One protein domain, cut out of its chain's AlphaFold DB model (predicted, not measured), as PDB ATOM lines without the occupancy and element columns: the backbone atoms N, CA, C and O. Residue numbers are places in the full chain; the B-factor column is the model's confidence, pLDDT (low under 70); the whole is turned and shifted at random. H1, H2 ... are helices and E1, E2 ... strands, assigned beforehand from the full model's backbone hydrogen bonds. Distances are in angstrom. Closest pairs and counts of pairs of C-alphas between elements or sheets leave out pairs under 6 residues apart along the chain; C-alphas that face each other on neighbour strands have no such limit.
ATOM      1  N   PHE A   5      10.504 -46.343  -0.444       96.50
ATOM      2  CA  PHE A   5      11.219 -45.086  -0.274       96.50
ATOM      3  C   PHE A   5      12.129 -44.864  -1.471       96.50
ATOM      4  O   PHE A   5      12.940 -45.725  -1.798       96.50
ATOM      5  N   GLU A   6      12.001 -43.706  -2.105       97.62
ATOM      6  CA  GLU A   6      12.795 -43.331  -3.264       97.62
ATOM      7  C   GLU A   6      13.417 -41.960  -3.032       97.62
ATOM      8  O   GLU A   6      12.762 -41.034  -2.547       97.62
ATOM      9  N   PHE A   7      14.701 -41.848  -3.341       96.25
ATOM     10  CA  PHE A   7      15.455 -40.615  -3.190       96.25
ATOM     11  C   PHE A   7      16.614 -40.577  -4.183       96.25
ATOM     12  O   PHE A   7      17.049 -41.602  -4.702       96.25
ATOM     13  N   LYS A   8      17.130 -39.375  -4.422       96.62
ATOM     14  CA  LYS A   8      18.289 -39.128  -5.278       96.62
ATOM     15  C   LYS A   8      19.051 -37.917  -4.783       96.62
ATOM     16  O   LYS A   8      18.487 -37.104  -4.047       96.62
ATOM     17  N   ASN A   9      20.289 -37.763  -5.245       95.81
ATOM     18  CA  ASN A   9      21.124 -36.604  -4.939       95.81
ATOM     19  C   ASN A   9      21.191 -36.306  -3.425       95.81
ATOM     20  O   ASN A   9      20.824 -35.219  -2.972       95.81
ATOM     21  N   HIS A  10      21.620 -37.296  -2.643       96.00
ATOM     22  CA  HIS A  10      21.731 -37.202  -1.190       96.00
ATOM     23  C   HIS A  10      23.049 -37.799  -0.689       96.00
ATOM     24  O   HIS A  10      23.233 -39.016  -0.739       96.00
ATOM     25  N   LEU A  11      23.941 -36.966  -0.146       96.12
ATOM     26  CA  LEU A  11      25.226 -37.390   0.429       96.12
ATOM     27  C   LEU A  11      26.022 -38.305  -0.530       96.12
ATOM     28  O   LEU A  11      26.455 -37.876  -1.584       96.12
ATOM     29  N   SER A  12      26.195 -39.592  -0.229       96.88
ATOM     30  CA  SER A  12      26.916 -40.522  -1.117       96.88
ATOM     31  C   SER A  12      26.071 -41.105  -2.263       96.88
ATOM     32  O   SER A  12      26.569 -41.945  -3.007       96.88
ATOM     33  N   TYR A  13      24.793 -40.735  -2.387       97.31
ATOM     34  CA  TYR A  13      23.873 -41.238  -3.413       97.31
ATOM     35  C   TYR A  13      23.671 -40.196  -4.511       97.31
ATOM     36  O   TYR A  13      23.023 -39.170  -4.294       97.31
ATOM     37  N   ARG A  14      24.228 -40.461  -5.696       96.50
ATOM     38  CA  ARG A  14      24.090 -39.590  -6.871       96.50
ATOM     39  C   ARG A  14      22.762 -39.828  -7.586       96.50
ATOM     40  O   ARG A  14      21.985 -38.892  -7.760       96.50
ATOM     41  N   ASP A  15      22.529 -41.079  -7.960       97.25
ATOM     42  CA  ASP A  15      21.428 -41.501  -8.825       97.25
ATOM     43  C   ASP A  15      20.178 -41.897  -8.026       97.25
ATOM     44  O   ASP A  15      20.192 -41.945  -6.789       97.25
ATOM     45  N   ASP A  16      19.089 -42.179  -8.743       97.69
ATOM     46  CA  ASP A  16      17.844 -42.673  -8.160       97.69
ATOM     47  C   ASP A  16      18.080 -43.980  -7.394       97.69
ATOM     48  O   ASP A  16      18.630 -44.957  -7.908       97.69
ATOM     49  N   THR A  17      17.675 -43.986  -6.127       97.69
ATOM     50  CA  THR A  17      17.842 -45.111  -5.211       97.69
ATOM     51  C   THR A  17      16.501 -45.475  -4.600       97.69
ATOM     52  O   THR A  17      15.810 -44.628  -4.035       97.69
ATOM     53  N   VAL A  18      16.160 -46.762  -4.671       97.38
ATOM     54  CA  VAL A  18      14.899 -47.310  -4.163       97.38
ATOM     55  C   VAL A  18      15.172 -48.266  -3.004       97.38
ATOM     56  O   VAL A  18      15.939 -49.220  -3.131       97.38
ATOM     57  N   PHE A  19      14.500 -48.034  -1.881       96.75
ATOM     58  CA  PHE A  19      14.438 -48.934  -0.736       96.75
ATOM     59  C   PHE A  19      12.992 -49.403  -0.538       96.75
ATOM     60  O   PHE A  19      12.152 -48.685   0.010       96.75
ATOM     61  N   SER A  20      12.705 -50.621  -1.003       94.75
ATOM     62  CA  SER A  20      11.374 -51.229  -0.934       94.75
ATOM     63  C   SER A  20      11.280 -52.243   0.203       94.75
ATOM     64  O   SER A  20      12.152 -53.094   0.373       94.75
ATOM     65  N   MET A  21      10.187 -52.159   0.958       95.19
ATOM     66  CA  MET A  21       9.790 -53.134   1.975       95.19
ATOM     67  C   MET A  21       8.721 -54.101   1.446       95.19
ATOM     68  O   MET A  21       8.210 -54.928   2.206       95.19
ATOM     69  N   GLU A  22       8.363 -54.015   0.161       92.62
ATOM     70  CA  GLU A  22       7.480 -54.989  -0.474       92.62
ATOM     71  C   GLU A  22       8.154 -56.357  -0.555       92.62
ATOM     72  O   GLU A  22       9.331 -56.500  -0.893       92.62
ATOM     73  N   THR A  23       7.396 -57.404  -0.237       92.12
ATOM     74  CA  THR A  23       7.916 -58.766  -0.356       92.12
ATOM     75  C   THR A  23       8.068 -59.162  -1.821       92.12
ATOM     76  O   THR A  23       7.213 -58.899  -2.668       92.12
ATOM     77  N   GLY A  24       9.151 -59.874  -2.135       85.94
ATOM     78  CA  GLY A  24       9.286 -60.500  -3.446       85.94
ATOM     79  C   GLY A  24       8.199 -61.558  -3.665       85.94
ATOM     80  O   GLY A  24       7.891 -62.334  -2.758       85.94
ATOM     81  N   LYS A  25       7.690 -61.671  -4.903       80.19
ATOM     82  CA  LYS A  25       6.609 -62.604  -5.308       80.19
ATOM     83  C   LYS A  25       6.813 -64.070  -4.879       80.19
ATOM     84  O   LYS A  25       5.869 -64.851  -4.881       80.19
ATOM     85  N   ARG A  26       8.049 -64.476  -4.567       82.50
ATOM     86  CA  ARG A  26       8.436 -65.849  -4.203       82.50
ATOM     87  C   ARG A  26       9.255 -65.907  -2.909       82.50
ATOM     88  O   ARG A  26      10.231 -66.653  -2.841       82.50
ATOM     89  N   ASN A  33       8.864 -62.764   9.231       94.06
ATOM     90  CA  ASN A  33       9.240 -61.362   9.031       94.06
ATOM     91  C   ASN A  33       8.338 -60.657   7.999       94.06
ATOM     92  O   ASN A  33       8.738 -59.671   7.384       94.06
ATOM     93  N   THR A  34       7.117 -61.147   7.788       93.88
ATOM     94  CA  THR A  34       6.137 -60.506   6.911       93.88
ATOM     95  C   THR A  34       4.818 -60.258   7.618       93.88
ATOM     96  O   THR A  34       4.504 -60.894   8.629       93.88
ATOM     97  N   TYR A  35       4.058 -59.303   7.101       91.62
ATOM     98  CA  TYR A  35       2.676 -59.061   7.485       91.62
ATOM     99  C   TYR A  35       1.889 -58.556   6.277       91.62
ATOM    100  O   TYR A  35       2.437 -57.935   5.361       91.62
ATOM    101  N   GLU A  36       0.599 -58.860   6.283       90.31
ATOM    102  CA  GLU A  36      -0.317 -58.494   5.216       90.31
ATOM    103  C   GLU A  36      -0.984 -57.157   5.538       90.31
ATOM    104  O   GLU A  36      -1.408 -56.912   6.669       90.31
ATOM    105  N   VAL A  37      -1.080 -56.287   4.537       88.31
ATOM    106  CA  VAL A  37      -1.733 -54.985   4.650       88.31
ATOM    107  C   VAL A  37      -2.751 -54.837   3.539       88.31
ATOM    108  O   VAL A  37      -2.467 -55.090   2.366       88.31
ATOM    109  N   GLN A  38      -3.948 -54.398   3.911       84.88
ATOM    110  CA  GLN A  38      -4.987 -54.061   2.955       84.88
ATOM    111  C   GLN A  38      -4.724 -52.667   2.384       84.88
ATOM    112  O   GLN A  38      -4.549 -51.703   3.133       84.88
ATOM    113  N   LYS A  39      -4.707 -52.544   1.056       78.44
ATOM    114  CA  LYS A  39      -4.669 -51.225   0.423       78.44
ATOM    115  C   LYS A  39      -5.968 -50.490   0.744       78.44
ATOM    116  O   LYS A  39      -7.061 -50.997   0.494       78.44
ATOM    117  N   THR A  40      -5.858 -49.278   1.276       69.69
ATOM    118  CA  THR A  40      -7.010 -48.408   1.501       69.69
ATOM    119  C   THR A  40      -7.712 -48.184   0.159       69.69
ATOM    120  O   THR A  40      -7.151 -47.556  -0.732       69.69
ATOM    121  N   ARG A  41      -8.939 -48.714   0.017       69.38
ATOM    122  CA  ARG A  41      -9.808 -48.684  -1.187       69.38
ATOM    123  C   ARG A  41      -9.618 -49.791  -2.238       69.38
ATOM    124  O   ARG A  41     -10.294 -49.736  -3.261       69.38
ATOM    125  N   HIS A  42      -8.803 -50.817  -1.992       65.38
ATOM    126  CA  HIS A  42      -8.703 -51.978  -2.890       65.38
ATOM    127  C   HIS A  42      -8.912 -53.298  -2.139       65.38
ATOM    128  O   HIS A  42      -8.585 -53.422  -0.960       65.38
ATOM    129  N   THR A  43      -9.443 -54.308  -2.833       73.81
ATOM    130  CA  THR A  43      -9.538 -55.687  -2.318       73.81
ATOM    131  C   THR A  43      -8.182 -56.394  -2.304       73.81
ATOM    132  O   THR A  43      -8.017 -57.407  -1.626       73.81
ATOM    133  N   GLU A  44      -7.199 -55.852  -3.027       78.62
ATOM    134  CA  GLU A  44      -5.850 -56.393  -3.101       78.62
ATOM    135  C   GLU A  44      -5.072 -56.175  -1.802       78.62
ATOM    136  O   GLU A  44      -4.948 -55.064  -1.273       78.62
ATOM    137  N   LYS A  45      -4.500 -57.275  -1.321       83.38
ATOM    138  CA  LYS A  45      -3.605 -57.327  -0.173       83.38
ATOM    139  C   LYS A  45      -2.163 -57.260  -0.653       83.38
ATOM    140  O   LYS A  45      -1.804 -57.905  -1.637       83.38
ATOM    141  N   ILE A  46      -1.338 -56.497   0.055       87.69
ATOM    142  CA  ILE A  46       0.113 -56.491  -0.145       87.69
ATOM    143  C   ILE A  46       0.797 -57.124   1.058       87.69
ATOM    144  O   ILE A  46       0.382 -56.924   2.197       87.69
ATOM    145  N   ASN A  47       1.863 -57.874   0.799       90.25
ATOM    146  CA  ASN A  47       2.715 -58.429   1.841       90.25
ATOM    147  C   ASN A  47       3.970 -57.572   1.966       90.25
ATOM    148  O   ASN A  47       4.684 -57.367   0.979       90.25
ATOM    149  N   LEU A  48       4.243 -57.108   3.181       93.56
ATOM    150  CA  LEU A  48       5.378 -56.251   3.508       93.56
ATOM    151  C   LEU A  48       6.305 -56.930   4.511       93.56
ATOM    152  O   LEU A  48       5.877 -57.769   5.306       93.56
ATOM    153  N   LEU A  49       7.578 -56.544   4.484       95.00
ATOM    154  CA  LEU A  49       8.573 -56.946   5.473       95.00
ATOM    155  C   LEU A  49       8.351 -56.194   6.794       95.00
ATOM    156  O   LEU A  49       8.192 -54.976   6.790       95.00
ATOM    157  N   LYS A  50       8.399 -56.892   7.939       94.06
ATOM    158  CA  LYS A  50       8.358 -56.258   9.279       94.06
ATOM    159  C   LYS A  50       9.648 -55.500   9.586       94.06
ATOM    160  O   LYS A  50       9.624 -54.481  10.266       94.06
ATOM    161  N   SER A  51      10.772 -56.021   9.102       93.62
ATOM    162  CA  SER A  51      12.110 -55.484   9.334       93.62
ATOM    163  C   SER A  51      13.038 -55.800   8.161       93.62
ATOM    164  O   SER A  51      12.803 -56.745   7.405       93.62
ATOM    165  N   ALA A  52      14.102 -55.014   8.022       93.50
ATOM    166  CA  ALA A  52      15.151 -55.219   7.034       93.50
ATOM    167  C   ALA A  52      16.525 -54.962   7.662       93.50
ATOM    168  O   ALA A  52      16.656 -54.172   8.597       93.50
ATOM    169  N   ILE A  53      17.547 -55.629   7.129       94.38
ATOM    170  CA  ILE A  53      18.943 -55.463   7.539       94.38
ATOM    171  C   ILE A  53      19.705 -54.868   6.357       94.38
ATOM    172  O   ILE A  53      19.662 -55.415   5.257       94.38
ATOM    173  N   VAL A  54      20.417 -53.766   6.589       95.44
ATOM    174  CA  VAL A  54      21.239 -53.091   5.576       95.44
ATOM    175  C   VAL A  54      22.713 -53.349   5.883       95.44
ATOM    176  O   VAL A  54      23.231 -52.897   6.903       95.44
ATOM    177  N   PHE A  55      23.396 -54.071   4.997       96.06
ATOM    178  CA  PHE A  55      24.813 -54.422   5.116       96.06
ATOM    179  C   PHE A  55      25.614 -53.933   3.902       96.06
ATOM    180  O   PHE A  55      25.053 -53.574   2.872       96.06
ATOM    181  N   GLY A  56      26.940 -53.877   4.039       96.50
ATOM    182  CA  GLY A  56      27.849 -53.355   3.014       96.50
ATOM    183  C   GLY A  56      29.180 -52.891   3.606       96.50
ATOM    184  O   GLY A  56      29.294 -52.732   4.824       96.50
ATOM    185  N   ALA A  57      30.177 -52.649   2.754       97.56
ATOM    186  CA  ALA A  57      31.516 -52.212   3.159       97.56
ATOM    187  C   ALA A  57      31.515 -50.864   3.913       97.56
ATOM    188  O   ALA A  57      30.558 -50.086   3.852       97.56
ATOM    189  N   ASN A  58      32.591 -50.561   4.639       96.94
ATOM    190  CA  ASN A  58      32.767 -49.232   5.234       96.94
ATOM    191  C   ASN A  58      32.779 -48.163   4.133       96.94
ATOM    192  O   ASN A  58      33.363 -48.371   3.075       96.94
ATOM    193  N   GLY A  59      32.072 -47.052   4.352       95.19
ATOM    194  CA  GLY A  59      31.910 -46.001   3.340       95.19
ATOM    195  C   GLY A  59      30.868 -46.283   2.248       95.19
ATOM    196  O   GLY A  59      30.594 -45.398   1.450       95.19
ATOM    197  N   SER A  60      30.202 -47.445   2.234       95.88
ATOM    198  CA  SER A  60      29.214 -47.796   1.193       95.88
ATOM    199  C   SER A  60      27.871 -47.041   1.270       95.88
ATOM    200  O   SER A  60      26.892 -47.483   0.678       95.88
ATOM    201  N   GLY A  61      27.767 -45.973   2.067       96.69
ATOM    202  CA  GLY A  61      26.555 -45.148   2.160       96.69
ATOM    203  C   GLY A  61      25.449 -45.637   3.105       96.69
ATOM    204  O   GLY A  61      24.413 -44.991   3.192       96.69
ATOM    205  N   LYS A  62      25.648 -46.714   3.882       97.56
ATOM    206  CA  LYS A  62      24.603 -47.261   4.786       97.56
ATOM    207  C   LYS A  62      24.009 -46.218   5.741       97.56
ATOM    208  O   LYS A  62      22.793 -46.103   5.842       97.56
ATOM    209  N   SER A  63      24.852 -45.432   6.415       97.88
ATOM    210  CA  SER A  63      24.386 -44.356   7.303       97.88
ATOM    211  C   SER A  63      23.680 -43.238   6.529       97.88
ATOM    212  O   SER A  63      22.738 -42.650   7.042       97.88
ATOM    213  N   ASN A  64      24.070 -42.999   5.274       97.19
ATOM    214  CA  ASN A  64      23.457 -41.987   4.416       97.19
ATOM    215  C   ASN A  64      22.051 -42.398   3.942       97.19
ATOM    216  O   ASN A  64      21.199 -41.531   3.794       97.19
ATOM    217  N   LEU A  65      21.768 -43.700   3.784       97.38
ATOM    218  CA  LEU A  65      20.397 -44.191   3.574       97.38
ATOM    219  C   LEU A  65      19.501 -43.843   4.773       97.38
ATOM    220  O   LEU A  65      18.370 -43.391   4.599       97.38
ATOM    221  N   ILE A  66      20.016 -44.019   5.994       96.75
ATOM    222  CA  ILE A  66      19.296 -43.650   7.219       96.75
ATOM    223  C   ILE A  66      19.118 -42.128   7.311       96.75
ATOM    224  O   ILE A  66      18.028 -41.674   7.657       96.75
ATOM    225  N   SER A  67      20.128 -41.333   6.938       96.25
ATOM    226  CA  SER A  67      20.005 -39.869   6.847       96.25
ATOM    227  C   SER A  67      18.937 -39.429   5.839       96.25
ATOM    228  O   SER A  67      18.164 -38.520   6.136       96.25
ATOM    229  N   ALA A  68      18.819 -40.102   4.689       96.25
ATOM    230  CA  ALA A  68      17.783 -39.809   3.698       96.25
ATOM    231  C   ALA A  68      16.373 -40.081   4.254       96.25
ATOM    232  O   ALA A  68      15.471 -39.251   4.120       96.25
ATOM    233  N   LEU A  69      16.189 -41.214   4.943       95.56
ATOM    234  CA  LEU A  69      14.936 -41.546   5.634       95.56
ATOM    235  C   LEU A  69      14.610 -40.543   6.747       95.56
ATOM    236  O   LEU A  69      13.447 -40.173   6.924       95.56
ATOM    237  N   LYS A  70      15.628 -40.087   7.487       93.94
ATOM    238  CA  LYS A  70      15.478 -39.075   8.537       93.94
ATOM    239  C   LYS A  70      14.999 -37.747   7.956       93.94
ATOM    240  O   LYS A  70      14.036 -37.187   8.472       93.94
ATOM    241  N   LEU A  71      15.595 -37.304   6.849       92.38
ATOM    242  CA  LEU A  71      15.162 -36.108   6.132       92.38
ATOM    243  C   LEU A  71      13.702 -36.234   5.677       92.38
ATOM    244  O   LEU A  71      12.912 -35.325   5.909       92.38
ATOM    245  N   MET A  72      13.310 -37.368   5.088       91.88
ATOM    246  CA  MET A  72      11.914 -37.610   4.705       91.88
ATOM    247  C   MET A  72      10.968 -37.509   5.913       91.88
ATOM    248  O   MET A  72       9.928 -36.858   5.827       91.88
ATOM    249  N   GLN A  73      11.326 -38.128   7.042       91.50
ATOM    250  CA  GLN A  73      10.537 -38.054   8.272       91.50
ATOM    251  C   GLN A  73      10.387 -36.606   8.760       91.50
ATOM    252  O   GLN A  73       9.282 -36.193   9.100       91.50
ATOM    253  N   GLU A  74      11.475 -35.839   8.787       89.06
ATOM    254  CA  GLU A  74      11.463 -34.434   9.205       89.06
ATOM    255  C   GLU A  74      10.607 -33.567   8.282       89.06
ATOM    256  O   GLU A  74       9.852 -32.729   8.769       89.06
ATOM    257  N   LEU A  75      10.670 -33.796   6.966       86.94
ATOM    258  CA  LEU A  75       9.834 -33.095   5.991       86.94
ATOM    259  C   LEU A  75       8.346 -33.356   6.247       86.94
ATOM    260  O   LEU A  75       7.572 -32.406   6.338       86.94
ATOM    261  N   ILE A  76       7.964 -34.625   6.413       87.88
ATOM    262  CA  ILE A  76       6.566 -35.039   6.609       87.88
ATOM    263  C   ILE A  76       6.006 -34.547   7.947       87.88
ATOM    264  O   ILE A  76       4.856 -34.125   8.008       87.88
ATOM    265  N   LEU A  77       6.794 -34.619   9.024       88.62
ATOM    266  CA  LEU A  77       6.352 -34.221  10.365       88.62
ATOM    267  C   LEU A  77       6.449 -32.712  10.609       88.62
ATOM    268  O   LEU A  77       5.985 -32.230  11.640       88.62
ATOM    269  N   SER A  78       7.065 -31.951   9.701       83.75
ATOM    270  CA  SER A  78       7.167 -30.506   9.870       83.75
ATOM    271  C   SER A  78       5.805 -29.829   9.678       83.75
ATOM    272  O   SER A  78       5.269 -29.764   8.578       83.75
TER     273      SER A  78
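AT A GLANCE: This is residues 5 to 26 and 33 to 78 of the 93 residues of the protein "Abortive phage resistance protein" of Staphylococcus pseudintermedius (UniProt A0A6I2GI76). Two separate strand hairpins make a loose model: E1 with E2 lies near the middle, with a single helix, H1, over it, mostly on the E1 side, and E3 with E4 lies far out toward one end, apart from H1 and E1. A long stretch without a named element, residues 50 to 61, runs from the second hairpin back to H1; residues 39 to 44 and 73 to 78 stick out. The printed part has 68 residues, with four named strands followed by one named helix; each sheet has two antiparallel strands. The class is mixed, helices and strands, with 33 residues, under half, in named elements; the radius of gyration of the C-alphas is 14.6 A and the spans are 41 by 32 by 19 A.

HOW THE PARTS SIT: E1, residues 5 to 7, and E2, residues 17 to 20, form an antiparallel hairpin at 175 degrees, with N 19 and O 5 at 2.8 A. E3, residues 34 to 38, and E4, residues 45 to 49, form another at 148 degrees, with N 37 and O 46 at 2.8 A. E2 and E3 are apart. The closest C-alphas of E1 and H1, residues 62 to 77, are those of Phe 7 and Ala 68, 7.3 A apart. H1 is apart from E2 and E3. Every O i to N i+4 pair in H1 is within hydrogen-bond range.

IN THESE COORDINATES: E1 begins at C-alpha 5, (11.219, -45.086, -0.274), and is 6.8 A long; E2 is 9.9 A. E3 is 13.5 A and E4 13.4 A. H1 is 23.1 A long and ends at C-alpha 77, (6.352, -34.221, 10.365).

THE WHOLE: The two C-alphas farthest apart are those of Thr 43 and Asn 58, 43.5 A. Residues 27 to 32 are not printed; C-alphas 26 and 33 are 14.0 A apart across this cut. The link from E4 to H1 is long. Residues 40 to 42 have pLDDT under 70.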